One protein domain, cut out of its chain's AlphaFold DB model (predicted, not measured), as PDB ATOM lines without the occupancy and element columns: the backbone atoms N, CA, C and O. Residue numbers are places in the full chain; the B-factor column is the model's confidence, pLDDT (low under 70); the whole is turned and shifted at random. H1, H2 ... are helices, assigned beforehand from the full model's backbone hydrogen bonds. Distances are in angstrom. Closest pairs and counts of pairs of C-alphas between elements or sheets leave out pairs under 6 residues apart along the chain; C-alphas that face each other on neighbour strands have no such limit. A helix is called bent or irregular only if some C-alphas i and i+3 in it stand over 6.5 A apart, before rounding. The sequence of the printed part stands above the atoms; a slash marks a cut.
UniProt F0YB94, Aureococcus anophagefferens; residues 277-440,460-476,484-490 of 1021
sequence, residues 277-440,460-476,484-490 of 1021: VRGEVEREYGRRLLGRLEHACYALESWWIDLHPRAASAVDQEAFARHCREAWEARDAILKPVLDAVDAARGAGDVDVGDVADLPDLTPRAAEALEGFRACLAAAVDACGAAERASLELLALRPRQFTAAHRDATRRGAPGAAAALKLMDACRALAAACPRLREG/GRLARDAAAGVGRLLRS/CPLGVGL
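Overview. This is residues 277 to 440, 460 to 476 and 484 to 490 of the 1021 residues of a protein of Aureococcus anophagefferens (UniProt F0YB94). A long four-helix bundle: H1, the first arm H2a of the bent helix H2, H3 and H5 run up and down, each against the one before it in the chain. H2 runs nearly straight through its bend, H4 sits at one end of the bundle with the loop of residues 348 to 363 at the other, and H7 packs on the outside of H5. The printed part has 188 residues with seven named helices, H1 to H7 in order, and no named strand; the class is all helix. It is only just compact, close to loose, with a radius of gyration of the C-alphas of 18.9 A, and elongated, spanning 61 by 35 by 27 A.

Arrangement. H1, residues 277 to 307, touches H2a, residues 317 to 333, with its residues 295 to 306 alone. They form a helical hairpin at a shallow tilt of 29 degrees; the closest C-alphas, of Ala 296 and Ala 330, are 4.7 A apart. H2 is bent, with C-alphas 333 and 336 6.9 A apart, though by its hydrogen bonds it was assigned as one helix; its second arm is H2b, residues 336 to 347. H3, residues 364 to 395, touches H2b with residues 370 to 381 alone, closest at the C-alphas of Leu 339 and Leu 377, 5.8 A. H4, residues 399 to 411, touches the end of H3, closest at the C-alphas of Leu 394 and Phe 402, 5.9 A. H5, residues 416 to 431, touches H3, closest at the C-alphas of Ala 387 and Gly 416, 5.2 A, and runs the opposite way at 35.1 degrees, only just a steep tilt. H5 also touches H1, closest at the C-alphas of Cys 297 and Met 424, 6.3 A. H6, residues 435 to 438, touches H1, and H7, residues 460 to 473, touches H5, closest at the C-alphas of Ala 429 and Ala 467, 5.1 A. Every O i to N i+4 pair is within hydrogen-bond range in H1, H2a, H2b, H5 and H7, against 26 of 28 in H3 and 8 of 9 in H4; H6 is too short for one.

Along the chain. H1 begins at C-alpha 277, (-24.240, 16.316, -10.435), and is 44.7 A long. H2a is 23.8 A, H3 46.0 A and H5 22.2 A. H7 ends at C-alpha 473, (-28.380, -7.794, -13.057).

Size, cuts and confidence. The C-alphas farthest apart, of Pro 360 and Arg 400, are 61.5 A apart. Residues 441 to 459 and 477 to 483 are not printed, with gaps of 27.7 A and 14.6 A. The H2 to H3 link is long. Mean pLDDT of the printed part is 70.5, with residues 413 to 440 and 460 to 476 among those under 70.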
ATOM      1  N   VAL A 277     -24.353  15.602  -9.153       84.81
ATOM      2  CA  VAL A 277     -24.240  16.316 -10.435       84.81
ATOM      3  C   VAL A 277     -23.407  15.503 -11.416       84.81
ATOM      4  O   VAL A 277     -23.779  15.359 -12.575       84.81
ATOM      5  N   ARG A 278     -22.332  14.865 -10.942       86.19
ATOM      6  CA  ARG A 278     -21.586  13.886 -11.741       86.19
ATOM      7  C   ARG A 278     -22.498  12.772 -12.259       86.19
ATOM      8  O   ARG A 278     -22.481  12.482 -13.448       86.19
ATOM      9  N   GLY A 279     -23.348  12.215 -11.399       84.75
ATOM     10  CA  GLY A 279     -24.336  11.211 -11.783       84.75
ATOM     11  C   GLY A 279     -25.410  11.741 -12.740       84.75
ATOM     12  O   GLY A 279     -25.990  10.969 -13.499       84.75
ATOM     13  N   GLU A 280     -25.709  13.041 -12.748       86.88
ATOM     14  CA  GLU A 280     -26.559  13.672 -13.769       86.88
ATOM     15  C   GLU A 280     -25.854  13.778 -15.116       86.88
ATOM     16  O   GLU A 280     -26.444  13.384 -16.119       86.88
ATOM     17  N   VAL A 281     -24.589  14.209 -15.133       85.44
ATOM     18  CA  VAL A 281     -23.757  14.236 -16.345       85.44
ATOM     19  C   VAL A 281     -23.625  12.831 -16.933       85.44
ATOM     20  O   VAL A 281     -23.827  12.646 -18.129       85.44
ATOM     21  N   GLU A 282     -23.376  11.819 -16.103       85.19
ATOM     22  CA  GLU A 282     -23.322  10.418 -16.533       85.19
ATOM     23  C   GLU A 282     -24.670   9.913 -17.059       85.19
ATOM     24  O   GLU A 282     -24.714   9.198 -18.059       85.19
ATOM     25  N   ARG A 283     -25.789  10.295 -16.426       84.56
ATOM     26  CA  ARG A 283     -27.138   9.945 -16.905       84.56
ATOM     27  C   ARG A 283     -27.469  10.619 -18.233       84.56
ATOM     28  O   ARG A 283     -28.085   9.988 -19.088       84.56
ATOM     29  N   GLU A 284     -27.110  11.887 -18.403       86.50
ATOM     30  CA  GLU A 284     -27.280  12.628 -19.656       86.50
ATOM     31  C   GLU A 284     -26.422  12.017 -20.766       86.50
ATOM     32  O   GLU A 284     -26.941  11.698 -21.835       86.50
ATOM     33  N   TYR A 285     -25.144  11.750 -20.491       86.94
ATOM     34  CA  TYR A 285     -24.263  11.051 -21.420       86.94
ATOM     35  C   TYR A 285     -24.819   9.672 -21.794       86.94
ATOM     36  O   TYR A 285     -24.918   9.354 -22.976       86.94
ATOM     37  N   GLY A 286     -25.275   8.885 -20.816       84.31
ATOM     38  CA  GLY A 286     -25.908   7.591 -21.061       84.31
ATOM     39  C   GLY A 286     -27.153   7.693 -21.949       84.31
ATOM     40  O   GLY A 286     -27.330   6.866 -22.842       84.31
ATOM     41  N   ARG A 287     -27.993   8.725 -21.762       85.25
ATOM     42  CA  ARG A 287     -29.161   8.993 -22.624       85.25
ATOM     43  C   ARG A 287     -28.741   9.328 -24.055       85.25
ATOM     44  O   ARG A 287     -29.305   8.764 -24.990       85.25
ATOM     45  N   ARG A 288     -27.726  10.175 -24.237       85.50
ATOM     46  CA  ARG A 288     -27.187  10.521 -25.565       85.50
ATOM     47  C   ARG A 288     -26.531   9.329 -26.248       85.50
ATOM     48  O   ARG A 288     -26.765   9.094 -27.430       85.50
ATOM     49  N   LEU A 289     -25.730   8.558 -25.516       84.38
ATOM     50  CA  LEU A 289     -25.118   7.332 -26.009       84.38
ATOM     51  C   LEU A 289     -26.190   6.336 -26.451       84.38
ATOM     52  O   LEU A 289     -26.092   5.806 -27.553       84.38
ATOM     53  N   LEU A 290     -27.241   6.136 -25.652       82.94
ATOM     54  CA  LEU A 290     -28.363   5.288 -26.046       82.94
ATOM     55  C   LEU A 290     -29.064   5.818 -27.298       82.94
ATOM     56  O   LEU A 290     -29.288   5.032 -28.206       82.94
ATOM     57  N   GLY A 291     -29.346   7.120 -27.392       85.31
ATOM     58  CA  GLY A 291     -29.946   7.712 -28.591       85.31
ATOM     59  C   GLY A 291     -29.098   7.494 -29.851       85.31
ATOM     60  O   GLY A 291     -29.625   7.099 -30.890       85.31
ATOM     61  N   ARG A 292     -27.769   7.657 -29.750       85.44
ATOM     62  CA  ARG A 292     -26.828   7.339 -30.840       85.44
ATOM     63  C   ARG A 292     -26.876   5.852 -31.200       85.44
ATOM     64  O   ARG A 292     -26.976   5.505 -32.373       85.44
ATOM     65  N   LEU A 293     -26.847   4.965 -30.207       83.19
ATOM     66  CA  LEU A 293     -26.931   3.524 -30.441       83.19
ATOM     67  C   LEU A 293     -28.273   3.139 -31.076       83.19
ATOM     68  O   LEU A 293     -28.277   2.393 -32.043       83.19
ATOM     69  N   GLU A 294     -29.400   3.678 -30.613       84.50
ATOM     70  CA  GLU A 294     -30.723   3.452 -31.206       84.50
ATOM     71  C   GLU A 294     -30.782   3.914 -32.663       84.50
ATOM     72  O   GLU A 294     -31.284   3.174 -33.510       84.50
ATOM     73  N   HIS A 295     -30.217   5.087 -32.970       85.06
ATOM     74  CA  HIS A 295     -30.090   5.572 -34.342       85.06
ATOM     75  C   HIS A 295     -29.256   4.614 -35.201       85.06
ATOM     76  O   HIS A 295     -29.695   4.219 -36.281       85.06
ATOM     77  N   ALA A 296     -28.114   4.143 -34.688       83.88
ATOM     78  CA  ALA A 296     -27.303   3.148 -35.382       83.88
ATOM     79  C   ALA A 296     -28.081   1.847 -35.628       83.88
ATOM     80  O   ALA A 296     -28.064   1.310 -36.734       83.88
ATOM     81  N   CYS A 297     -28.820   1.353 -34.632       81.00
ATOM     82  CA  CYS A 297     -29.619   0.140 -34.787       81.00
ATOM     83  C   CYS A 297     -30.787   0.350 -35.779       81.00
ATOM     84  O   CYS A 297     -31.131  -0.596 -36.481       81.00
ATOM     85  N   TYR A 298     -31.361   1.559 -35.896       84.81
ATOM     86  CA  TYR A 298     -32.384   1.889 -36.902       84.81
ATOM     87  C   TYR A 298     -31.819   1.940 -38.327       84.81
ATOM     88  O   TYR A 298     -32.421   1.368 -39.238       84.81
ATOM     89  N   ALA A 299     -30.655   2.569 -38.517       85.00
ATOM     90  CA  ALA A 299     -29.959   2.584 -39.805       85.00
ATOM     91  C   ALA A 299     -29.653   1.149 -40.269       85.00
ATOM     92  O   ALA A 299     -29.926   0.761 -41.405       85.00
ATOM     93  N   LEU A 300     -29.190   0.312 -39.338       81.25
ATOM     94  CA  LEU A 300     -28.911  -1.097 -39.592       81.25
ATOM     95  C   LEU A 300     -30.167  -1.935 -39.838       81.25
ATOM     96  O   LEU A 300     -30.132  -2.831 -40.676       81.25
ATOM     97  N   GLU A 301     -31.273  -1.662 -39.141       83.44
ATOM     98  CA  GLU A 301     -32.558  -2.331 -39.370       83.44
ATOM     99  C   GLU A 301     -33.138  -1.971 -40.745       83.44
ATOM    100  O   GLU A 301     -33.607  -2.863 -41.448       83.44
ATOM    101  N   SER A 302     -33.056  -0.706 -41.159       84.69
ATOM    102  CA  SER A 302     -33.539  -0.242 -42.470       84.69
ATOM    103  C   SER A 302     -32.741  -0.872 -43.611       84.69
ATOM    104  O   SER A 302     -33.313  -1.486 -44.513       84.69
ATOM    105  N   TRP A 303     -31.413  -0.845 -43.505       85.44
ATOM    106  CA  TRP A 303     -30.523  -1.545 -44.429       85.44
ATOM    107  C   TRP A 303     -30.781  -3.064 -44.460       85.44
ATOM    108  O   TRP A 303     -30.803  -3.689 -45.523       85.44
ATOM    109  N   TRP A 304     -31.049  -3.672 -43.301       82.88
ATOM    110  CA  TRP A 304     -31.388  -5.091 -43.193       82.88
ATOM    111  C   TRP A 304     -32.733  -5.448 -43.843       82.88
ATOM    112  O   TRP A 304     -32.848  -6.497 -44.485       82.88
ATOM    113  N   ILE A 305     -33.755  -4.603 -43.684       83.25
ATOM    114  CA  ILE A 305     -35.080  -4.799 -44.286       83.25
ATOM    115  C   ILE A 305     -34.965  -4.861 -45.806       83.25
ATOM    116  O   ILE A 305     -35.551  -5.763 -46.413       83.25
ATOM    117  N   ASP A 306     -34.165  -3.978 -46.399       82.19
ATOM    118  CA  ASP A 306     -33.957  -3.973 -47.845       82.19
ATOM    119  C   ASP A 306     -33.246  -5.237 -48.328       82.19
ATOM    120  O   ASP A 306     -33.622  -5.790 -49.359       82.19
ATOM    121  N   LEU A 307     -32.300  -5.765 -47.542       76.75
ATOM    122  CA  LEU A 307     -31.630  -7.039 -47.827       76.75
ATOM    123  C   LEU A 307     -32.552  -8.266 -47.702       76.75
ATOM    124  O   LEU A 307     -32.221  -9.352 -48.204       76.75
ATOM    125  N   HIS A 308     -33.693  -8.146 -47.014       77.56
ATOM    126  CA  HIS A 308     -34.508  -9.289 -46.612       77.56
ATOM    127  C   HIS A 308     -35.302  -9.907 -47.791       77.56
ATOM    128  O   HIS A 308     -35.931  -9.191 -48.574       77.56
ATOM    129  N   PRO A 309     -35.431 -11.255 -47.887       64.06
ATOM    130  CA  PRO A 309     -36.087 -11.947 -49.020       64.06
ATOM    131  C   PRO A 309     -37.528 -11.558 -49.312       64.06
ATOM    132  O   PRO A 309     -38.047 -11.845 -50.390       64.06
ATOM    133  N   ARG A 310     -38.194 -10.950 -48.332       67.69
ATOM    134  CA  ARG A 310     -39.601 -10.558 -48.413       67.69
ATOM    135  C   ARG A 310     -39.801  -9.160 -49.001       67.69
ATOM    136  O   ARG A 310     -40.918  -8.876 -49.411       67.69
ATOM    137  N   ALA A 311     -38.745  -8.353 -49.131       60.25
ATOM    138  CA  ALA A 311     -38.770  -7.065 -49.831       60.25
ATOM    139  C   ALA A 311     -38.716  -7.215 -51.371       60.25
ATOM    140  O   ALA A 311     -38.643  -6.237 -52.103       60.25
ATOM    141  N   ALA A 312     -38.760  -8.450 -51.895       56.72
ATOM    142  CA  ALA A 312     -38.451  -8.794 -53.286       56.72
ATOM    143  C   ALA A 312     -39.395  -8.229 -54.374       56.72
ATOM    144  O   ALA A 312     -39.169  -8.495 -55.559       56.72
ATOM    145  N   SER A 313     -40.420  -7.446 -54.029       62.03
ATOM    146  CA  SER A 313     -41.156  -6.635 -55.001       62.03
ATOM    147  C   SER A 313     -40.424  -5.304 -55.215       62.03
ATOM    148  O   SER A 313     -40.748  -4.318 -54.571       62.03
ATOM    149  N   ALA A 314     -39.434  -5.319 -56.115       70.19
ATOM    150  CA  ALA A 314     -38.677  -4.155 -56.596       70.19
ATOM    151  C   ALA A 314     -38.043  -3.285 -55.489       70.19
ATOM    152  O   ALA A 314     -38.518  -2.192 -55.201       70.19
ATOM    153  N   VAL A 315     -36.928  -3.755 -54.915       76.06
ATOM    154  CA  VAL A 315     -36.037  -2.890 -54.124       76.06
ATOM    155  C   VAL A 315     -35.471  -1.820 -55.053       76.06
ATOM    156  O   VAL A 315     -34.815  -2.149 -56.048       76.06
ATOM    157  N   ASP A 316     -35.764  -0.564 -54.742       87.44
ATOM    158  CA  ASP A 316     -35.169   0.588 -55.400       87.44
ATOM    159  C   ASP A 316     -33.669   0.643 -55.070       87.44
ATOM    160  O   ASP A 316     -33.269   0.624 -53.905       87.44
ATOM    161  N   GLN A 317     -32.835   0.658 -56.112       87.12
ATOM    162  CA  GLN A 317     -31.380   0.671 -55.971       87.12
ATOM    163  C   GLN A 317     -30.905   1.951 -55.272       87.12
ATOM    164  O   GLN A 317     -29.914   1.904 -54.544       87.12
ATOM    165  N   GLU A 318     -31.608   3.069 -55.458       88.38
ATOM    166  CA  GLU A 318     -31.269   4.343 -54.828       88.38
ATOM    167  C   GLU A 318     -31.595   4.337 -53.331       88.38
ATOM    168  O   GLU A 318     -30.724   4.647 -52.513       88.38
ATOM    169  N   ALA A 319     -32.797   3.887 -52.956       87.31
ATOM    170  CA  ALA A 319     -33.167   3.675 -51.557       87.31
ATOM    171  C   ALA A 319     -32.201   2.711 -50.842       87.31
ATOM    172  O   ALA A 319     -31.712   3.029 -49.757       87.31
ATOM    173  N   PHE A 320     -31.848   1.589 -51.484       86.81
ATOM    174  CA  PHE A 320     -30.865   0.644 -50.947       86.81
ATOM    175  C   PHE A 320     -29.487   1.292 -50.759       86.81
ATOM    176  O   PHE A 320     -28.847   1.099 -49.725       86.81
ATOM    177  N   ALA A 321     -29.027   2.087 -51.733       86.75
ATOM    178  CA  ALA A 321     -27.761   2.807 -51.638       86.75
ATOM    179  C   ALA A 321     -27.757   3.816 -50.481       86.75
ATOM    180  O   ALA A 321     -26.755   3.920 -49.774       86.75
ATOM    181  N   ARG A 322     -28.870   4.531 -50.265       91.06
ATOM    182  CA  ARG A 322     -29.032   5.457 -49.139       91.06
ATOM    183  C   ARG A 322     -28.954   4.726 -47.800       91.06
ATOM    184  O   ARG A 322     -28.116   5.090 -46.985       91.06
ATOM    185  N   HIS A 323     -29.725   3.655 -47.603       88.94
ATOM    186  CA  HIS A 323     -29.673   2.897 -46.347       88.94
ATOM    187  C   HIS A 323     -28.307   2.225 -46.121       88.94
ATOM    188  O   HIS A 323     -27.868   2.105 -44.981       88.94
ATOM    189  N   CYS A 324     -27.594   1.826 -47.184       86.06
ATOM    190  CA  CYS A 324     -26.203   1.377 -47.062       86.06
ATOM    191  C   CYS A 324     -25.296   2.483 -46.506       86.06
ATOM    192  O   CYS A 324     -24.544   2.215 -45.572       86.06
ATOM    193  N   ARG A 325     -25.381   3.710 -47.045       88.94
ATOM    194  CA  ARG A 325     -24.600   4.858 -46.550       88.94
ATOM    195  C   ARG A 325     -24.918   5.162 -45.090       88.94
ATOM    196  O   ARG A 325     -23.995   5.197 -44.288       88.94
ATOM    197  N   GLU A 326     -26.199   5.246 -44.734       88.62
ATOM    198  CA  GLU A 326     -26.641   5.469 -43.348       88.62
ATOM    199  C   GLU A 326     -26.111   4.384 -42.394       88.62
ATOM    200  O   GLU A 326     -25.655   4.678 -41.291       88.62
ATOM    201  N   ALA A 327     -26.121   3.112 -42.811       84.06
ATOM    202  CA  ALA A 327     -25.592   2.010 -42.009       84.06
ATOM    203  C   ALA A 327     -24.062   2.071 -41.842       84.06
ATOM    204  O   ALA A 327     -23.542   1.732 -40.775       84.06
ATOM    205  N   TRP A 328     -23.324   2.485 -42.876       89.25
ATOM    206  CA  TRP A 328     -21.868   2.654 -42.804       89.25
ATOM    207  C   TRP A 328     -21.482   3.859 -41.954       89.25
ATOM    208  O   TRP A 328     -20.607   3.739 -41.100       89.25
ATOM    209  N   GLU A 329     -22.194   4.972 -42.105       89.00
ATOM    210  CA  GLU A 329     -22.061   6.150 -41.250       89.00
ATOM    211  C   GLU A 329     -22.358   5.794 -39.792       89.00
ATOM    212  O   GLU A 329     -21.548   6.082 -38.917       89.00
ATOM    213  N   ALA A 330     -23.438   5.064 -39.511       85.75
ATOM    214  CA  ALA A 330     -23.736   4.571 -38.169       85.75
ATOM    215  C   ALA A 330     -22.619   3.680 -37.597       85.75
ATOM    216  O   ALA A 330     -22.267   3.784 -36.417       85.75
ATOM    217  N   ARG A 331     -22.029   2.798 -38.412       87.75
ATOM    218  CA  ARG A 331     -20.886   1.979 -37.986       87.75
ATOM    219  C   ARG A 331     -19.690   2.856 -37.619       87.75
ATOM    220  O   ARG A 331     -19.127   2.678 -36.539       87.75
ATOM    221  N   ASP A 332     -19.293   3.749 -38.518       87.25
ATOM    222  CA  ASP A 332     -18.029   4.479 -38.421       87.25
ATOM    223  C   ASP A 332     -18.105   5.685 -37.478       87.25
ATOM    224  O   ASP A 332     -17.120   5.980 -36.802       87.25
ATOM    225  N   ALA A 333     -19.265   6.333 -37.369       84.88
ATOM    226  CA  ALA A 333     -19.486   7.492 -36.507       84.88
ATOM    227  C   ALA A 333     -19.975   7.128 -35.096       84.88
ATOM    228  O   ALA A 333     -19.819   7.932 -34.178       84.88
ATOM    229  N   ILE A 334     -20.568   5.941 -34.895       86.94
ATOM    230  CA  ILE A 334     -21.176   5.563 -33.606       86.94
ATOM    231  C   ILE A 334     -20.588   4.262 -33.066       86.94
ATOM    232  O   ILE A 334     -19.936   4.270 -32.024       86.94
ATOM    233  N   LEU A 335     -20.803   3.132 -33.744       85.25
ATOM    234  CA  LEU A 335     -20.494   1.819 -33.159       85.25
ATOM    235  C   LEU A 335     -18.999   1.616 -32.923       85.25
ATOM    236  O   LEU A 335     -18.599   1.148 -31.858       85.25
ATOM    237  N   LYS A 336     -18.178   1.970 -33.912       86.62
ATOM    238  CA  LYS A 336     -16.730   1.810 -33.839       86.62
ATOM    239  C   LYS A 336     -16.092   2.761 -32.816       86.62
ATOM    240  O   LYS A 336     -15.361   2.248 -31.979       86.62
ATOM    241  N   PRO A 337     -16.401   4.074 -32.772       85.69
ATOM    242  CA  PRO A 337     -15.895   4.950 -31.714       85.69
ATOM    243  C   PRO A 337     -16.268   4.486 -30.303       85.69
ATOM    244  O   PRO A 337     -15.428   4.529 -29.410       85.69
ATOM    245  N   VAL A 338     -17.494   3.990 -30.101       85.75
ATOM    246  CA  VAL A 338     -17.921   3.458 -28.796       85.75
ATOM    247  C   VAL A 338     -17.173   2.166 -28.458       85.75
ATOM    248  O   VAL A 338     -16.745   1.993 -27.320       85.75
ATOM    249  N   LEU A 339     -16.979   1.265 -29.426       87.88
ATOM    250  CA  LEU A 339     -16.173   0.055 -29.233       87.88
ATOM    251  C   LEU A 339     -14.730   0.403 -28.871       87.88
ATOM    252  O   LEU A 339     -14.212  -0.111 -27.884       87.88
ATOM    253  N   ASP A 340     -14.111   1.297 -29.637       85.56
ATOM    254  CA  ASP A 340     -12.754   1.766 -29.394       85.56
ATOM    255  C   ASP A 340     -12.662   2.412 -28.001       85.56
ATOM    256  O   ASP A 340     -11.680   2.198 -27.294       85.56
ATOM    257  N   ALA A 341     -13.695   3.144 -27.559       82.25
ATOM    258  CA  ALA A 341     -13.752   3.765 -26.234       82.25
ATOM    259  C   ALA A 341     -13.847   2.726 -25.113       82.25
ATOM    260  O   ALA A 341     -13.160   2.844 -24.098       82.25
ATOM    261  N   VAL A 342     -14.648   1.677 -25.307       84.12
ATOM    262  CA  VAL A 342     -14.716   0.542 -24.381       84.12
ATOM    263  C   VAL A 342     -13.376  -0.198 -24.331       84.12
ATOM    264  O   VAL A 342     -12.908  -0.546 -23.246       84.12
ATOM    265  N   ASP A 343     -12.727  -0.400 -25.474       85.38
ATOM    266  CA  ASP A 343     -11.426  -1.065 -25.560       85.38
ATOM    267  C   ASP A 343     -10.324  -0.219 -24.920       85.38
ATOM    268  O   ASP A 343      -9.506  -0.756 -24.176       85.38
ATOM    269  N   ALA A 344     -10.339   1.101 -25.117       78.44
ATOM    270  CA  ALA A 344      -9.420   2.039 -24.481       78.44
ATOM    271  C   ALA A 344      -9.619   2.084 -22.959       78.44
ATOM    272  O   ALA A 344      -8.645   2.008 -22.209       78.44
ATOM    273  N   ALA A 345     -10.870   2.123 -22.494       75.75
ATOM    274  CA  ALA A 345     -11.196   2.079 -21.069       75.75
ATOM    275  C   ALA A 345     -10.723   0.777 -20.396       75.75
ATOM    276  O   ALA A 345     -10.427   0.770 -19.204       75.75
ATOM    277  N   ARG A 346     -10.619  -0.320 -21.156       77.06
ATOM    278  CA  ARG A 346     -10.116  -1.615 -20.680       77.06
ATOM    279  C   ARG A 346      -8.605  -1.785 -20.790       77.06
ATOM    280  O   ARG A 346      -7.992  -2.368 -19.903       77.06
ATOM    281  N   GLY A 347      -8.027  -1.351 -21.909       66.69
ATOM    282  CA  GLY A 347      -6.608  -1.493 -22.245       66.69
ATOM    283  C   GLY A 347      -5.692  -0.591 -21.420       66.69
ATOM    284  O   GLY A 347      -4.483  -0.799 -21.398       66.69
ATOM    285  N   ALA A 348      -6.269   0.348 -20.671       55.22
ATOM    286  CA  ALA A 348      -5.623   1.159 -19.645       55.22
ATOM    287  C   ALA A 348      -4.942   0.367 -18.497       55.22
ATOM    288  O   ALA A 348      -4.542   0.973 -17.515       55.22
ATOM    289  N   GLY A 349      -4.803  -0.961 -18.599       47.03
ATOM    290  CA  GLY A 349      -4.031  -1.786 -17.665       47.03
ATOM    291  C   GLY A 349      -2.506  -1.757 -17.863       47.03
ATOM    292  O   GLY A 349      -1.807  -2.147 -16.937       47.03
ATOM    293  N   ASP A 350      -1.998  -1.301 -19.021       41.47
ATOM    294  CA  ASP A 350      -0.544  -1.163 -19.306       41.47
ATOM    295  C   ASP A 350      -0.074   0.298 -19.466       41.47
ATOM    296  O   ASP A 350       1.119   0.592 -19.406       41.47
ATOM    297  N   VAL A 351      -0.998   1.233 -19.689       44.19
ATOM    298  CA  VAL A 351      -0.736   2.653 -19.418       44.19
ATOM    299  C   VAL A 351      -0.823   2.778 -17.901       44.19
ATOM    300  O   VAL A 351      -1.738   2.180 -17.345       44.19
ATOM    301  N   ASP A 352       0.077   3.508 -17.234       41.47
ATOM    302  CA  ASP A 352       0.007   3.790 -15.787       41.47
ATOM    303  C   ASP A 352      -1.211   4.681 -15.458       41.47
ATOM    304  O   ASP A 352      -1.143   5.809 -14.973       41.47
ATOM    305  N   VAL A 353      -2.399   4.176 -15.779       41.94
ATOM    306  CA  VAL A 353      -3.668   4.582 -15.222       41.94
ATOM    307  C   VAL A 353      -3.727   3.861 -13.886       41.94
ATOM    308  O   VAL A 353      -4.534   2.953 -13.694       41.94
ATOM    309  N   GLY A 354      -2.880   4.294 -12.949       37.19
ATOM    310  CA  GLY A 354      -2.844   3.841 -11.556       37.19
ATOM    311  C   GLY A 354      -4.190   3.896 -10.815       37.19
ATOM    312  O   GLY A 354      -4.260   3.497  -9.663       37.19
ATOM    313  N   ASP A 355      -5.280   4.286 -11.486       44.34
ATOM    314  CA  ASP A 355      -6.619   4.419 -10.927       44.34
ATOM    315  C   ASP A 355      -7.686   3.517 -11.569       44.34
ATOM    316  O   ASP A 355      -8.855   3.649 -11.218       44.34
ATOM    317  N   VAL A 356      -7.357   2.574 -12.465       40.31
ATOM    318  CA  VAL A 356      -8.276   1.418 -12.602       40.31
ATOM    319  C   VAL A 356      -8.252   0.606 -11.294       40.31
ATOM    320  O   VAL A 356      -9.254   0.003 -10.925       40.31
ATOM    321  N   ALA A 357      -7.156   0.689 -10.528       40.25
ATOM    322  CA  ALA A 357      -7.081   0.230  -9.140       40.25
ATOM    323  C   ALA A 357      -7.865   1.124  -8.142       40.25
ATOM    324  O   ALA A 357      -8.359   0.605  -7.144       40.25
ATOM    325  N   ASP A 358      -8.056   2.419  -8.443       42.81
ATOM    326  CA  ASP A 358      -8.948   3.361  -7.726       42.81
ATOM    327  C   ASP A 358     -10.394   3.365  -8.276       42.81
ATOM    328  O   ASP A 358     -11.207   4.228  -7.926       42.81
ATOM    329  N   LEU A 359     -10.756   2.381  -9.101       47.94
ATOM    330  CA  LEU A 359     -12.102   1.811  -9.112       47.94
ATOM    331  C   LEU A 359     -12.052   0.593  -8.175       47.94
ATOM    332  O   LEU A 359     -12.037  -0.537  -8.677       47.94
ATOM    333  N   PRO A 360     -11.960   0.763  -6.834       39.38
ATOM    334  CA  PRO A 360     -11.999  -0.392  -5.963       39.38
ATOM    335  C   PRO A 360     -13.386  -0.997  -6.164       39.38
ATOM    336  O   PRO A 360     -14.402  -0.347  -5.929       39.38
ATOM    337  N   ASP A 361     -13.410  -2.222  -6.673       44.94
ATOM    338  CA  ASP A 361     -14.617  -2.984  -6.954       44.94
ATOM    339  C   ASP A 361     -15.471  -2.445  -8.107       44.94
ATOM    340  O   ASP A 361     -16.695  -2.307  -8.005       44.94
ATOM    341  N   LEU A 362     -14.862  -2.331  -9.291       54.41
ATOM    342  CA  LEU A 362     -15.581  -2.737 -10.497       54.41
ATOM    343  C   LEU A 362     -16.105  -4.158 -10.233       54.41
ATOM    344  O   LEU A 362     -15.370  -5.139 -10.353       54.41
ATOM    345  N   THR A 363     -17.346  -4.262  -9.744       63.22
ATOM    346  CA  THR A 363     -17.870  -5.548  -9.273       63.22
ATOM    347  C   THR A 363     -17.686  -6.569 -10.399       63.22
ATOM    348  O   THR A 363     -17.877  -6.202 -11.561       63.22
ATOM    349  N   PRO A 364     -17.347  -7.842 -10.124       71.94
ATOM    350  CA  PRO A 364     -17.157  -8.843 -11.180       71.94
ATOM    351  C   PRO A 364     -18.304  -8.867 -12.208       71.94
ATOM    352  O   PRO A 364     -18.086  -9.087 -13.394       71.94
ATOM    353  N   ARG A 365     -19.522  -8.525 -11.761       66.19
ATOM    354  CA  ARG A 365     -20.710  -8.325 -12.601       66.19
ATOM    355  C   ARG A 365     -20.617  -7.145 -13.569       66.19
ATOM    356  O   ARG A 365     -21.078  -7.262 -14.697       66.19
ATOM    357  N   ALA A 366     -20.088  -6.003 -13.142       65.81
ATOM    358  CA  ALA A 366     -19.908  -4.833 -13.996       65.81
ATOM    359  C   ALA A 366     -18.815  -5.073 -15.051       65.81
ATOM    360  O   ALA A 366     -18.998  -4.695 -16.207       65.81
ATOM    361  N   ALA A 367     -17.737  -5.775 -14.686       74.00
ATOM    362  CA  ALA A 367     -16.722  -6.221 -15.639       74.00
ATOM    363  C   ALA A 367     -17.304  -7.206 -16.675       74.00
ATOM    364  O   ALA A 367     -17.128  -7.009 -17.875       74.00
ATOM    365  N   GLU A 368     -18.071  -8.211 -16.234       77.50
ATOM    366  CA  GLU A 368     -18.763  -9.159 -17.123       77.50
ATOM    367  C   GLU A 368     -19.780  -8.464 -18.049       77.50
ATOM    368  O   GLU A 368     -19.875  -8.786 -19.235       77.50
ATOM    369  N   ALA A 369     -20.522  -7.474 -17.546       72.06
ATOM    370  CA  ALA A 369     -21.456  -6.697 -18.357       72.06
ATOM    371  C   ALA A 369     -20.735  -5.857 -19.425       72.06
ATOM    372  O   ALA A 369     -21.184  -5.814 -20.573       72.06
ATOM    373  N   LEU A 370     -19.609  -5.227 -19.072       75.69
ATOM    374  CA  LEU A 370     -18.781  -4.463 -20.009       75.69
ATOM    375  C   LEU A 370     -18.179  -5.366 -21.099       75.69
ATOM    376  O   LEU A 370     -18.171  -4.998 -22.271       75.69
ATOM    377  N   GLU A 371     -17.735  -6.568 -20.730       81.81
ATOM    378  CA  GLU A 371     -17.289  -7.612 -21.664       81.81
ATOM    379  C   GLU A 371     -18.382  -8.022 -22.646       81.81
ATOM    380  O   GLU A 371     -18.165  -8.044 -23.859       81.81
ATOM    381  N   GLY A 372     -19.577  -8.310 -22.126       79.19
ATOM    382  CA  GLY A 372     -20.735  -8.649 -22.943       79.19
ATOM    383  C   GLY A 372     -21.086  -7.528 -23.921       79.19
ATOM    384  O   GLY A 372     -21.298  -7.791 -25.107       79.19
ATOM    385  N   PHE A 373     -21.091  -6.277 -23.452       79.25
ATOM    386  CA  PHE A 373     -21.355  -5.105 -24.285       79.25
ATOM    387  C   PHE A 373     -20.301  -4.928 -25.384       79.25
ATOM    388  O   PHE A 373     -20.648  -4.805 -26.560       79.25
ATOM    389  N   ARG A 374     -19.018  -5.009 -25.026       86.31
ATOM    390  CA  ARG A 374     -17.904  -4.950 -25.976       86.31
ATOM    391  C   ARG A 374     -18.001  -6.032 -27.045       86.31
ATOM    392  O   ARG A 374     -17.905  -5.730 -28.228       86.31
ATOM    393  N   ALA A 375     -18.190  -7.292 -26.648       82.12
ATOM    394  CA  ALA A 375     -18.276  -8.411 -27.584       82.12
ATOM    395  C   ALA A 375     -19.425  -8.218 -28.587       82.12
ATOM    396  O   ALA A 375     -19.288  -8.546 -29.766       82.12
ATOM    397  N   CYS A 376     -20.536  -7.637 -28.132       77.19
ATOM    398  CA  CYS A 376     -21.652  -7.269 -28.993       77.19
ATOM    399  C   CYS A 376     -21.292  -6.156 -29.984       77.19
ATOM    400  O   CYS A 376     -21.587  -6.295 -31.168       77.19
ATOM    401  N   LEU A 377     -20.640  -5.082 -29.526       78.25
ATOM    402  CA  LEU A 377     -20.181  -3.987 -30.388       78.25
ATOM    403  C   LEU A 377     -19.141  -4.452 -31.416       78.25
ATOM    404  O   LEU A 377     -19.241  -4.103 -32.586       78.25
ATOM    405  N   ALA A 378     -18.182  -5.288 -31.017       84.19
ATOM    406  CA  ALA A 378     -17.194  -5.859 -31.931       84.19
ATOM    407  C   ALA A 378     -17.867  -6.696 -33.025       84.19
ATOM    408  O   ALA A 378     -17.651  -6.461 -34.214       84.19
ATOM    409  N   ALA A 379     -18.777  -7.594 -32.634       78.94
ATOM    410  CA  ALA A 379     -19.562  -8.372 -33.587       78.94
ATOM    411  C   ALA A 379     -20.400  -7.476 -34.517       78.94
ATOM    412  O   ALA A 379     -20.571  -7.810 -35.689       78.94
ATOM    413  N   ALA A 380     -20.902  -6.343 -34.016       74.75
ATOM    414  CA  ALA A 380     -21.635  -5.350 -34.790       74.75
ATOM    415  C   ALA A 380     -20.784  -4.732 -35.899       74.75
ATOM    416  O   ALA A 380     -21.174  -4.722 -37.067       74.75
ATOM    417  N   VAL A 381     -19.616  -4.216 -35.518       82.62
ATOM    418  CA  VAL A 381     -18.686  -3.532 -36.414       82.62
ATOM    419  C   VAL A 381     -18.192  -4.502 -37.489       82.62
ATOM    420  O   VAL A 381     -18.248  -4.174 -38.678       82.62
ATOM    421  N   ASP A 382     -17.823  -5.725 -37.100       82.44
ATOM    422  CA  ASP A 382     -17.393  -6.779 -38.024       82.44
ATOM    423  C   ASP A 382     -18.502  -7.175 -39.010       82.44
ATOM    424  O   ASP A 382     -18.250  -7.332 -40.211       82.44
ATOM    425  N   ALA A 383     -19.744  -7.301 -38.528       74.50
ATOM    426  CA  ALA A 383     -20.914  -7.593 -39.354       74.50
ATOM    427  C   ALA A 383     -21.136  -6.522 -40.424       74.50
ATOM    428  O   ALA A 383     -21.297  -6.843 -41.604       74.50
ATOM    429  N   CYS A 384     -21.105  -5.253 -40.013       75.25
ATOM    430  CA  CYS A 384     -21.283  -4.114 -40.905       75.25
ATOM    431  C   CYS A 384     -20.153  -4.047 -41.940       75.25
ATOM    432  O   CYS A 384     -20.416  -3.845 -43.119       75.25
ATOM    433  N   GLY A 385     -18.900  -4.291 -41.536       80.75
ATOM    434  CA  GLY A 385     -17.754  -4.361 -42.453       80.75
ATOM    435  C   GLY A 385     -17.824  -5.511 -43.460       80.75
ATOM    436  O   GLY A 385     -17.461  -5.347 -44.625       80.75
ATOM    437  N   ALA A 386     -18.313  -6.683 -43.053       77.19
ATOM    438  CA  ALA A 386     -18.534  -7.794 -43.979       77.19
ATOM    439  C   ALA A 386     -19.628  -7.478 -45.004       77.19
ATOM    440  O   ALA A 386     -19.525  -7.865 -46.170       77.19
ATOM    441  N   ALA A 387     -20.665  -6.774 -44.569       73.25
ATOM    442  CA  ALA A 387     -21.838  -6.537 -45.379       73.25
ATOM    443  C   ALA A 387     -21.759  -5.269 -46.242       73.25
ATOM    444  O   ALA A 387     -22.387  -5.222 -47.299       73.25
ATOM    445  N   GLU A 388     -20.923  -4.301 -45.866       83.62
ATOM    446  CA  GLU A 388     -20.466  -3.214 -46.736       83.62
ATOM    447  C   GLU A 388     -19.869  -3.766 -48.028       83.62
ATOM    448  O   GLU A 388     -20.329  -3.417 -49.110       83.62
ATOM    449  N   ARG A 389     -18.918  -4.707 -47.929       82.62
ATOM    450  CA  ARG A 389     -18.288  -5.324 -49.108       82.62
ATOM    451  C   ARG A 389     -19.317  -5.968 -50.038       82.62
ATOM    452  O   ARG A 389     -19.294  -5.723 -51.238       82.62
ATOM    453  N   ALA A 390     -20.258  -6.728 -49.476       80.81
ATOM    454  CA  ALA A 390     -21.326  -7.362 -50.249       80.81
ATOM    455  C   ALA A 390     -22.295  -6.340 -50.876       80.81
ATOM    456  O   ALA A 390     -22.762  -6.530 -51.998       80.81
ATOM    457  N   SER A 391     -22.595  -5.248 -50.172       81.94
ATOM    458  CA  SER A 391     -23.491  -4.199 -50.666       81.94
ATOM    459  C   SER A 391     -22.827  -3.363 -51.764       81.94
ATOM    460  O   SER A 391     -23.482  -3.050 -52.752       81.94
ATOM    461  N   LEU A 392     -21.523  -3.081 -51.664       86.56
ATOM    462  CA  LEU A 392     -20.739  -2.431 -52.721       86.56
ATOM    463  C   LEU A 392     -20.681  -3.282 -53.998       86.56
ATOM    464  O   LEU A 392     -20.850  -2.751 -55.095       86.56
ATOM    465  N   GLU A 393     -20.516  -4.604 -53.869       89.00
ATOM    466  CA  GLU A 393     -20.594  -5.530 -55.009       89.00
ATOM    467  C   GLU A 393     -21.970  -5.495 -55.686       89.00
ATOM    468  O   GLU A 393     -22.049  -5.513 -56.915       89.00
ATOM    469  N   LEU A 394     -23.054  -5.409 -54.906       84.81
ATOM    470  CA  LEU A 394     -24.409  -5.271 -55.441       84.81
ATOM    471  C   LEU A 394     -24.613  -3.913 -56.121       84.81
ATOM    472  O   LEU A 394     -25.114  -3.870 -57.243       84.81
ATOM    473  N   LEU A 395     -24.205  -2.815 -55.481       88.25
ATOM    474  CA  LEU A 395     -24.365  -1.452 -55.996       88.25
ATOM    475  C   LEU A 395     -23.574  -1.200 -57.288       88.25
ATOM    476  O   LEU A 395     -23.997  -0.381 -58.102       88.25
ATOM    477  N   ALA A 396     -22.484  -1.937 -57.519       91.00
ATOM    478  CA  ALA A 396     -21.717  -1.888 -58.762       91.00
ATOM    479  C   ALA A 396     -22.443  -2.521 -59.971       91.00
ATOM    480  O   ALA A 396     -22.018  -2.349 -61.117       91.00
ATOM    481  N   LEU A 397     -23.526  -3.274 -59.750       89.56
ATOM    482  CA  LEU A 397     -24.293  -3.910 -60.819       89.56
ATOM    483  C   LEU A 397     -25.243  -2.920 -61.499       89.56
ATOM    484  O   LEU A 397     -25.823  -2.031 -60.876       89.56
ATOM    485  N   ARG A 398     -25.488  -3.127 -62.801       90.25
ATOM    486  CA  ARG A 398     -26.533  -2.376 -63.516       90.25
ATOM    487  C   ARG A 398     -27.908  -2.672 -62.900       90.25
ATOM    488  O   ARG A 398     -28.120  -3.815 -62.492       90.25
ATOM    489  N   PRO A 399     -28.901  -1.766 -62.974       87.12
ATOM    490  CA  PRO A 399     -30.201  -1.946 -62.311       87.12
ATOM    491  C   PRO A 399     -30.890  -3.295 -62.579       87.12
ATOM    492  O   PRO A 399     -31.403  -3.949 -61.674       87.12
ATOM    493  N   ARG A 400     -30.832  -3.795 -63.824       84.31
ATOM    494  CA  ARG A 400     -31.394  -5.113 -64.186       84.31
ATOM    495  C   ARG A 400     -30.649  -6.293 -63.550       84.31
ATOM    496  O   ARG A 400     -31.260  -7.318 -63.260       84.31
ATOM    497  N   GLN A 401     -29.336  -6.166 -63.378       88.50
ATOM    498  CA  GLN A 401     -28.485  -7.174 -62.740       88.50
ATOM    499  C   GLN A 401     -28.610  -7.101 -61.216       88.50
ATOM    500  O   GLN A 401     -28.671  -8.150 -60.577       88.50
ATOM    501  N   PHE A 402     -28.745  -5.893 -60.660       86.25
ATOM    502  CA  PHE A 402     -28.955  -5.641 -59.237       86.25
ATOM    503  C   PHE A 402     -30.145  -6.438 -58.702       86.25
ATOM    504  O   PHE A 402     -29.976  -7.256 -57.806       86.25
ATOM    505  N   THR A 403     -31.333  -6.328 -59.308       83.81
ATOM    506  CA  THR A 403     -32.526  -7.036 -58.803       83.81
ATOM    507  C   THR A 403     -32.382  -8.565 -58.832       83.81
ATOM    508  O   THR A 403     -33.001  -9.268 -58.027       83.81
ATOM    509  N   ALA A 404     -31.624  -9.108 -59.789       86.12
ATOM    510  CA  ALA A 404     -31.385 -10.546 -59.903       86.12
ATOM    511  C   ALA A 404     -30.344 -11.022 -58.878       86.12
ATOM    512  O   ALA A 404     -30.597 -11.990 -58.162       86.12
ATOM    513  N   ALA A 405     -29.220 -10.311 -58.771       83.81
ATOM    514  CA  ALA A 405     -28.148 -10.608 -57.828       83.81
ATOM    515  C   ALA A 405     -28.582 -10.398 -56.377       83.81
ATOM    516  O   ALA A 405     -28.282 -11.238 -55.535       83.81
ATOM    517  N   HIS A 406     -29.359  -9.349 -56.100       82.00
ATOM    518  CA  HIS A 406     -29.975  -9.104 -54.802       82.00
ATOM    519  C   HIS A 406     -30.851 -10.295 -54.399       82.00
ATOM    520  O   HIS A 406     -30.604 -10.934 -53.384       82.00
ATOM    521  N   ARG A 407     -31.796 -10.711 -55.259       82.00
ATOM    522  CA  ARG A 407     -32.636 -11.898 -55.005       82.00
ATOM    523  C   ARG A 407     -31.823 -13.169 -54.753       82.00
ATOM    524  O   ARG A 407     -32.224 -13.980 -53.920       82.00
ATOM    525  N   ASP A 408     -30.721 -13.361 -55.468       83.06
ATOM    526  CA  ASP A 408     -29.857 -14.534 -55.325       83.06
ATOM    527  C   ASP A 408     -29.018 -14.498 -54.033       83.06
ATOM    528  O   ASP A 408     -28.979 -15.478 -53.287       83.06
ATOM    529  N   ALA A 409     -28.412 -13.354 -53.703       76.00
ATOM    530  CA  ALA A 409     -27.701 -13.123 -52.441       76.00
ATOM    531  C   ALA A 409     -28.620 -13.361 -51.237       76.00
ATOM    532  O   ALA A 409     -28.271 -14.061 -50.284       76.00
ATOM    533  N   THR A 410     -29.843 -12.861 -51.335       74.25
ATOM    534  CA  THR A 410     -30.865 -13.021 -50.319       74.25
ATOM    535  C   THR A 410     -31.345 -14.477 -50.182       74.25
ATOM    536  O   THR A 410     -31.526 -14.964 -49.065       74.25
ATOM    537  N   ARG A 411     -31.493 -15.222 -51.289       79.44
ATOM    538  CA  ARG A 411     -31.827 -16.664 -51.267       79.44
ATOM    539  C   ARG A 411     -30.725 -17.523 -50.664       79.44
ATOM    540  O   ARG A 411     -31.027 -18.506 -49.993       79.44
ATOM    541  N   ARG A 412     -29.463 -17.162 -50.895       78.25
ATOM    542  CA  ARG A 412     -28.303 -17.877 -50.347       78.25
ATOM    543  C   ARG A 412     -28.070 -17.612 -48.861       78.25
ATOM    544  O   ARG A 412     -27.159 -18.206 -48.297       78.25
ATOM    545  N   GLY A 413     -28.892 -16.766 -48.231       66.81
ATOM    546  CA  GLY A 413     -28.719 -16.391 -46.834       66.81
ATOM    547  C   GLY A 413     -27.393 -15.668 -46.653       66.81
ATOM    548  O   GLY A 413     -26.511 -16.181 -45.969       66.81
ATOM    549  N   ALA A 414     -27.246 -14.517 -47.321       62.53
ATOM    550  CA  ALA A 414     -26.034 -13.710 -47.272       62.53
ATOM    551  C   ALA A 414     -25.480 -13.648 -45.831       62.53
ATOM    552  O   ALA A 414     -26.237 -13.339 -44.910       62.53
ATOM    553  N   PRO A 415     -24.188 -13.944 -45.606       56.06
ATOM    554  CA  PRO A 415     -23.613 -14.100 -44.266       56.06
ATOM    555  C   PRO A 415     -23.792 -12.875 -43.346       56.06
ATOM    556  O   PRO A 415     -23.774 -13.028 -42.126       56.06
ATOM    557  N   GLY A 416     -24.055 -11.685 -43.902       54.59
ATOM    558  CA  GLY A 416     -24.408 -10.481 -43.137       54.59
ATOM    559  C   GLY A 416     -25.744 -10.571 -42.384       54.59
ATOM    560  O   GLY A 416     -25.924  -9.907 -41.369       54.59
ATOM    561  N   ALA A 417     -26.650 -11.455 -42.806       58.59
ATOM    562  CA  ALA A 417     -27.994 -11.583 -42.258       58.59
ATOM    563  C   ALA A 417     -28.070 -12.015 -40.800       58.59
ATOM    564  O   ALA A 417     -28.743 -11.406 -39.966       58.59
ATOM    565  N   ALA A 418     -27.353 -13.089 -40.485       64.50
ATOM    566  CA  ALA A 418     -27.283 -13.599 -39.128       64.50
ATOM    567  C   ALA A 418     -26.552 -12.618 -38.198       64.50
ATOM    568  O   ALA A 418     -26.802 -12.611 -36.996       64.50
ATOM    569  N   ALA A 419     -25.653 -11.802 -38.748       55.81
ATOM    570  CA  ALA A 419     -24.842 -10.859 -37.999       55.81
ATOM    571  C   ALA A 419     -25.623  -9.566 -37.676       55.81
ATOM    572  O   ALA A 419     -25.617  -9.137 -36.524       55.81
ATOM    573  N   ALA A 420     -26.404  -9.039 -38.629       55.66
ATOM    574  CA  ALA A 420     -27.337  -7.930 -38.405       55.66
ATOM    575  C   ALA A 420     -28.415  -8.278 -37.360       55.66
ATOM    576  O   ALA A 420     -28.669  -7.502 -36.442       55.66
ATOM    577  N   LEU A 421     -28.987  -9.488 -37.423       65.81
ATOM    578  CA  LEU A 421     -29.955  -9.962 -36.423       65.81
ATOM    579  C   LEU A 421     -29.341 -10.097 -35.020       65.81
ATOM    580  O   LEU A 421     -29.951  -9.659 -34.046       65.81
ATOM    581  N   LYS A 422     -28.122 -10.648 -34.905       63.91
ATOM    582  CA  LYS A 422     -27.398 -10.731 -33.622       63.91
ATOM    583  C   LYS A 422     -27.103  -9.352 -33.038       63.91
ATOM    584  O   LYS A 422     -27.206  -9.176 -31.827       63.91
ATOM    585  N   LEU A 423     -26.764  -8.386 -33.887       60.59
ATOM    586  CA  LEU A 423     -26.555  -7.004 -33.483       60.59
ATOM    587  C   LEU A 423     -27.849  -6.358 -32.988       60.59
ATOM    588  O   LEU A 423     -27.867  -5.808 -31.895       60.59
ATOM    589  N   MET A 424     -28.950  -6.472 -33.730       62.50
ATOM    590  CA  MET A 424     -30.242  -5.949 -33.282       62.50
ATOM    591  C   MET A 424     -30.679  -6.568 -31.948       62.50
ATOM    592  O   MET A 424     -31.201  -5.862 -31.085       62.50
ATOM    593  N   ASP A 425     -30.438  -7.863 -31.749       65.94
ATOM    594  CA  ASP A 425     -30.716  -8.539 -30.480       65.94
ATOM    595  C   ASP A 425     -29.813  -8.025 -29.348       65.94
ATOM    596  O   ASP A 425     -30.297  -7.820 -28.235       65.94
ATOM    597  N   ALA A 426     -28.539  -7.737 -29.624       60.59
ATOM    598  CA  ALA A 426     -27.621  -7.137 -28.663       60.59
ATOM    599  C   ALA A 426     -27.968  -5.676 -28.326       60.59
ATOM    600  O   ALA A 426     -28.017  -5.321 -27.150       60.59
ATOM    601  N   CYS A 427     -28.288  -4.852 -29.331       57.16
ATOM    602  CA  CYS A 427     -28.814  -3.496 -29.170       57.16
ATOM    603  C   CYS A 427     -30.055  -3.501 -28.272       57.16
ATOM    604  O   CYS A 427     -30.154  -2.739 -27.315       57.16
ATOM    605  N   ARG A 428     -31.014  -4.392 -28.560       64.12
ATOM    606  CA  ARG A 428     -32.255  -4.526 -27.788       64.12
ATOM    607  C   ARG A 428     -31.991  -5.052 -26.382       64.12
ATOM    608  O   ARG A 428     -32.649  -4.602 -25.447       64.12
ATOM    609  N   ALA A 429     -31.035  -5.966 -26.216       59.31
ATOM    610  CA  ALA A 429     -30.608  -6.446 -24.906       59.31
ATOM    611  C   ALA A 429     -29.969  -5.323 -24.079       59.31
ATOM    612  O   ALA A 429     -30.280  -5.220 -22.898       59.31
ATOM    613  N   LEU A 430     -29.163  -4.451 -24.695       53.66
ATOM    614  CA  LEU A 430     -28.550  -3.281 -24.064       53.66
ATOM    615  C   LEU A 430     -29.565  -2.176 -23.738       53.66
ATOM    616  O   LEU A 430     -29.564  -1.642 -22.633       53.66
ATOM    617  N   ALA A 431     -30.481  -1.862 -24.651       52.75
ATOM    618  CA  ALA A 431     -31.572  -0.926 -24.383       52.75
ATOM    619  C   ALA A 431     -32.472  -1.444 -23.244       52.75
ATOM    620  O   ALA A 431     -32.910  -0.690 -22.376       52.75
ATOM    621  N   ALA A 432     -32.693  -2.762 -23.180       53.34
ATOM    622  CA  ALA A 432     -33.344  -3.415 -22.045       53.34
ATOM    623  C   ALA A 432     -32.458  -3.472 -20.781       53.34
ATOM    624  O   ALA A 432     -32.987  -3.665 -19.684       53.34
ATOM    625  N   ALA A 433     -31.140  -3.286 -20.924       47.06
ATOM    626  CA  ALA A 433     -30.135  -3.316 -19.864       47.06
ATOM    627  C   ALA A 433     -30.008  -2.024 -19.056       47.06
ATOM    628  O   ALA A 433     -29.266  -1.966 -18.078       47.06
ATOM    629  N   CYS A 434     -30.687  -0.959 -19.455       48.34
ATOM    630  CA  CYS A 434     -30.539   0.333 -18.802       48.34
ATOM    631  C   CYS A 434     -31.892   0.852 -18.286       48.34
ATOM    632  O   CYS A 434     -32.448   1.785 -18.861       48.34
ATOM    633  N   PRO A 435     -32.442   0.292 -17.187       43.81
ATOM    634  CA  PRO A 435     -33.722   0.722 -16.621       43.81
ATOM    635  C   PRO A 435     -33.747   2.214 -16.261       43.81
ATOM    636  O   PRO A 435     -34.739   2.887 -16.521       43.81
ATOM    637  N   ARG A 436     -32.624   2.771 -15.782       42.12
ATOM    638  CA  ARG A 436     -32.480   4.209 -15.485       42.12
ATOM    639  C   ARG A 436     -32.481   5.123 -16.716       42.12
ATOM    640  O   ARG A 436     -32.697   6.319 -16.559       42.12
ATOM    641  N   LEU A 437     -32.265   4.592 -17.924       43.28
ATOM    642  CA  LEU A 437     -32.441   5.357 -19.167       43.28
ATOM    643  C   LEU A 437     -33.917   5.464 -19.575       43.28
ATOM    644  O   LEU A 437     -34.262   6.345 -20.354       43.28
ATOM    645  N   ARG A 438     -34.796   4.620 -19.017       44.44
ATOM    646  CA  ARG A 438     -36.252   4.714 -19.202       44.44
ATOM    647  C   ARG A 438     -36.940   5.621 -18.183       44.44
ATOM    648  O   ARG A 438     -37.857   6.339 -18.556       44.44
ATOM    649  N   GLU A 439     -36.477   5.635 -16.935       44.84
ATOM    650  CA  GLU A 439     -37.142   6.343 -15.822       44.84
ATOM    651  C   GLU A 439     -37.098   7.885 -15.913       44.84
ATOM    652  O   GLU A 439     -37.753   8.565 -15.131       44.84
ATOM    653  N   GLY A 440     -36.374   8.462 -16.878       42.34
ATOM    654  CA  GLY A 440     -36.404   9.907 -17.157       42.34
ATOM    655  C   GLY A 440     -37.483  10.353 -18.153       42.34
ATOM    656  O   GLY A 440     -37.572  11.544 -18.436       42.34
ATOM    657  N   GLY A 460     -35.168 -15.655 -30.246       34.22
ATOM    658  CA  GLY A 460     -35.907 -15.127 -29.105       34.22
ATOM    659  C   GLY A 460     -35.744 -15.911 -27.800       34.22
ATOM    660  O   GLY A 460     -36.237 -15.438 -26.783       34.22
ATOM    661  N   ARG A 461     -35.115 -17.100 -27.783       38.53
ATOM    662  CA  ARG A 461     -34.713 -17.787 -26.535       38.53
ATOM    663  C   ARG A 461     -33.344 -17.298 -26.066       38.53
ATOM    664  O   ARG A 461     -33.247 -16.875 -24.927       38.53
ATOM    665  N   LEU A 462     -32.362 -17.206 -26.967       36.59
ATOM    666  CA  LEU A 462     -31.045 -16.634 -26.657       36.59
ATOM    667  C   LEU A 462     -31.138 -15.143 -26.276       36.59
ATOM    668  O   LEU A 462     -30.523 -14.714 -25.307       36.59
ATOM    669  N   ALA A 463     -31.985 -14.374 -26.972       36.25
ATOM    670  CA  ALA A 463     -32.292 -12.982 -26.642       36.25
ATOM    671  C   ALA A 463     -33.085 -12.853 -25.332       36.25
ATOM    672  O   ALA A 463     -32.874 -11.903 -24.584       36.25
ATOM    673  N   ARG A 464     -33.963 -13.817 -25.003       40.72
ATOM    674  CA  ARG A 464     -34.628 -13.861 -23.689       40.72
ATOM    675  C   ARG A 464     -33.662 -14.220 -22.572       40.72
ATOM    676  O   ARG A 464     -33.811 -13.657 -21.499       40.72
ATOM    677  N   ASP A 465     -32.684 -15.085 -22.809       39.34
ATOM    678  CA  ASP A 465     -31.710 -15.500 -21.799       39.34
ATOM    679  C   ASP A 465     -30.622 -14.435 -21.583       39.34
ATOM    680  O   ASP A 465     -30.277 -14.162 -20.435       39.34
ATOM    681  N   ALA A 466     -30.183 -13.735 -22.637       37.09
ATOM    682  CA  ALA A 466     -29.317 -12.557 -22.544       37.09
ATOM    683  C   ALA A 466     -30.047 -11.366 -21.891       37.09
ATOM    684  O   ALA A 466     -29.545 -10.785 -20.929       37.09
ATOM    685  N   ALA A 467     -31.286 -11.067 -22.307       38.53
ATOM    686  CA  ALA A 467     -32.121 -10.048 -21.663       38.53
ATOM    687  C   ALA A 467     -32.563 -10.442 -20.240       38.53
ATOM    688  O   ALA A 467     -32.840  -9.565 -19.424       38.53
ATOM    689  N   ALA A 468     -32.620 -11.734 -19.896       39.91
ATOM    690  CA  ALA A 468     -32.878 -12.206 -18.533       39.91
ATOM    691  C   ALA A 468     -31.609 -12.269 -17.675       39.91
ATOM    692  O   ALA A 468     -31.720 -12.154 -16.460       39.91
ATOM    693  N   GLY A 469     -30.419 -12.457 -18.249       38.06
ATOM    694  CA  GLY A 469     -29.135 -12.344 -17.548       38.06
ATOM    695  C   GLY A 469     -28.857 -10.893 -17.171       38.06
ATOM    696  O   GLY A 469     -28.691 -10.565 -15.998       38.06
ATOM    697  N   VAL A 470     -28.987 -10.005 -18.151       37.50
ATOM    698  CA  VAL A 470     -28.848  -8.564 -17.966       37.50
ATOM    699  C   VAL A 470     -30.018  -8.000 -17.147       37.50
ATOM    700  O   VAL A 470     -29.816  -7.338 -16.137       37.50
ATOM    701  N   GLY A 471     -31.259  -8.394 -17.445       34.66
ATOM    702  CA  GLY A 471     -32.443  -8.023 -16.662       34.66
ATOM    703  C   GLY A 471     -32.513  -8.615 -15.245       34.66
ATOM    704  O   GLY A 471     -33.341  -8.152 -14.461       34.66
ATOM    705  N   ARG A 472     -31.682  -9.612 -14.892       39.84
ATOM    706  CA  ARG A 472     -31.457 -10.064 -13.501       39.84
ATOM    707  C   ARG A 472     -30.375  -9.242 -12.801       39.84
ATOM    708  O   ARG A 472     -30.500  -9.010 -11.603       39.84
ATOM    709  N   LEU A 473     -29.381  -8.751 -13.542       37.06
ATOM    710  CA  LEU A 473     -28.380  -7.794 -13.057       37.06
ATOM    711  C   LEU A 473     -29.023  -6.466 -12.598       37.06
ATOM    712  O   LEU A 473     -28.487  -5.794 -11.725       37.06
ATOM    713  N   LEU A 474     -30.192  -6.123 -13.154       40.94
ATOM    714  CA  LEU A 474     -30.798  -4.785 -13.081       40.94
ATOM    715  C   LEU A 474     -32.127  -4.708 -12.323       40.94
ATOM    716  O   LEU A 474     -32.622  -3.618 -12.062       40.94
ATOM    717  N   ARG A 475     -32.721  -5.858 -11.984       37.22
ATOM    718  CA  ARG A 475     -33.901  -5.947 -11.103       37.22
ATOM    719  C   ARG A 475     -33.535  -6.077  -9.626       37.22
ATOM    720  O   ARG A 475     -34.418  -6.287  -8.798       37.22
ATOM    721  N   SER A 476     -32.252  -5.960  -9.289       35.31
ATOM    722  CA  SER A 476     -31.859  -5.687  -7.913       35.31
ATOM    723  C   SER A 476     -32.391  -4.292  -7.555       35.31
ATOM    724  O   SER A 476     -32.048  -3.343  -8.252       35.31
ATOM    725  N   CYS A 484     -20.580   2.964 -11.744       50.44
ATOM    726  CA  CYS A 484     -20.807   2.359 -13.054       50.44
ATOM    727  C   CYS A 484     -19.592   2.676 -13.949       50.44
ATOM    728  O   CYS A 484     -19.360   3.846 -14.260       50.44
ATOM    729  N   PRO A 485     -18.834   1.673 -14.427       51.94
ATOM    730  CA  PRO A 485     -17.629   1.884 -15.245       51.94
ATOM    731  C   PRO A 485     -17.921   2.583 -16.583       51.94
ATOM    732  O   PRO A 485     -17.019   3.122 -17.216       51.94
ATOM    733  N   LEU A 486     -19.189   2.586 -17.010       62.44
ATOM    734  CA  LEU A 486     -19.675   3.243 -18.225       62.44
ATOM    735  C   LEU A 486     -19.954   4.750 -18.037       62.44
ATOM    736  O   LEU A 486     -20.442   5.384 -18.968       62.44
ATOM    737  N   GLY A 487     -19.699   5.311 -16.848       78.44
ATOM    738  CA  GLY A 487     -19.901   6.727 -16.530       78.44
ATOM    739  C   GLY A 487     -18.818   7.642 -17.114       78.44
ATOM    740  O   GLY A 487     -18.493   7.578 -18.301       78.44
ATOM    741  N   VAL A 488     -18.214   8.485 -16.272       84.38
ATOM    742  CA  VAL A 488     -17.161   9.439 -16.690       84.38
ATOM    743  C   VAL A 488     -15.970   8.753 -17.381       84.38
ATOM    744  O   VAL A 488     -15.328   9.356 -18.238       84.38
ATOM    745  N   GLY A 489     -15.681   7.485 -17.062       85.25
ATOM    746  CA  GLY A 489     -14.608   6.712 -17.699       85.25
ATOM    747  C   GLY A 489     -14.808   6.509 -19.204       85.25
ATOM    748  O   GLY A 489     -13.894   6.782 -19.981       85.25
ATOM    749  N   LEU A 490     -16.010   6.096 -19.624       86.12
ATOM    750  CA  LEU A 490     -16.332   5.931 -21.045       86.12
ATOM    751  C   LEU A 490     -16.414   7.285 -21.754       86.12
ATOM    752  O   LEU A 490     -15.882   7.429 -22.851       86.12
TER     753      LEU A 490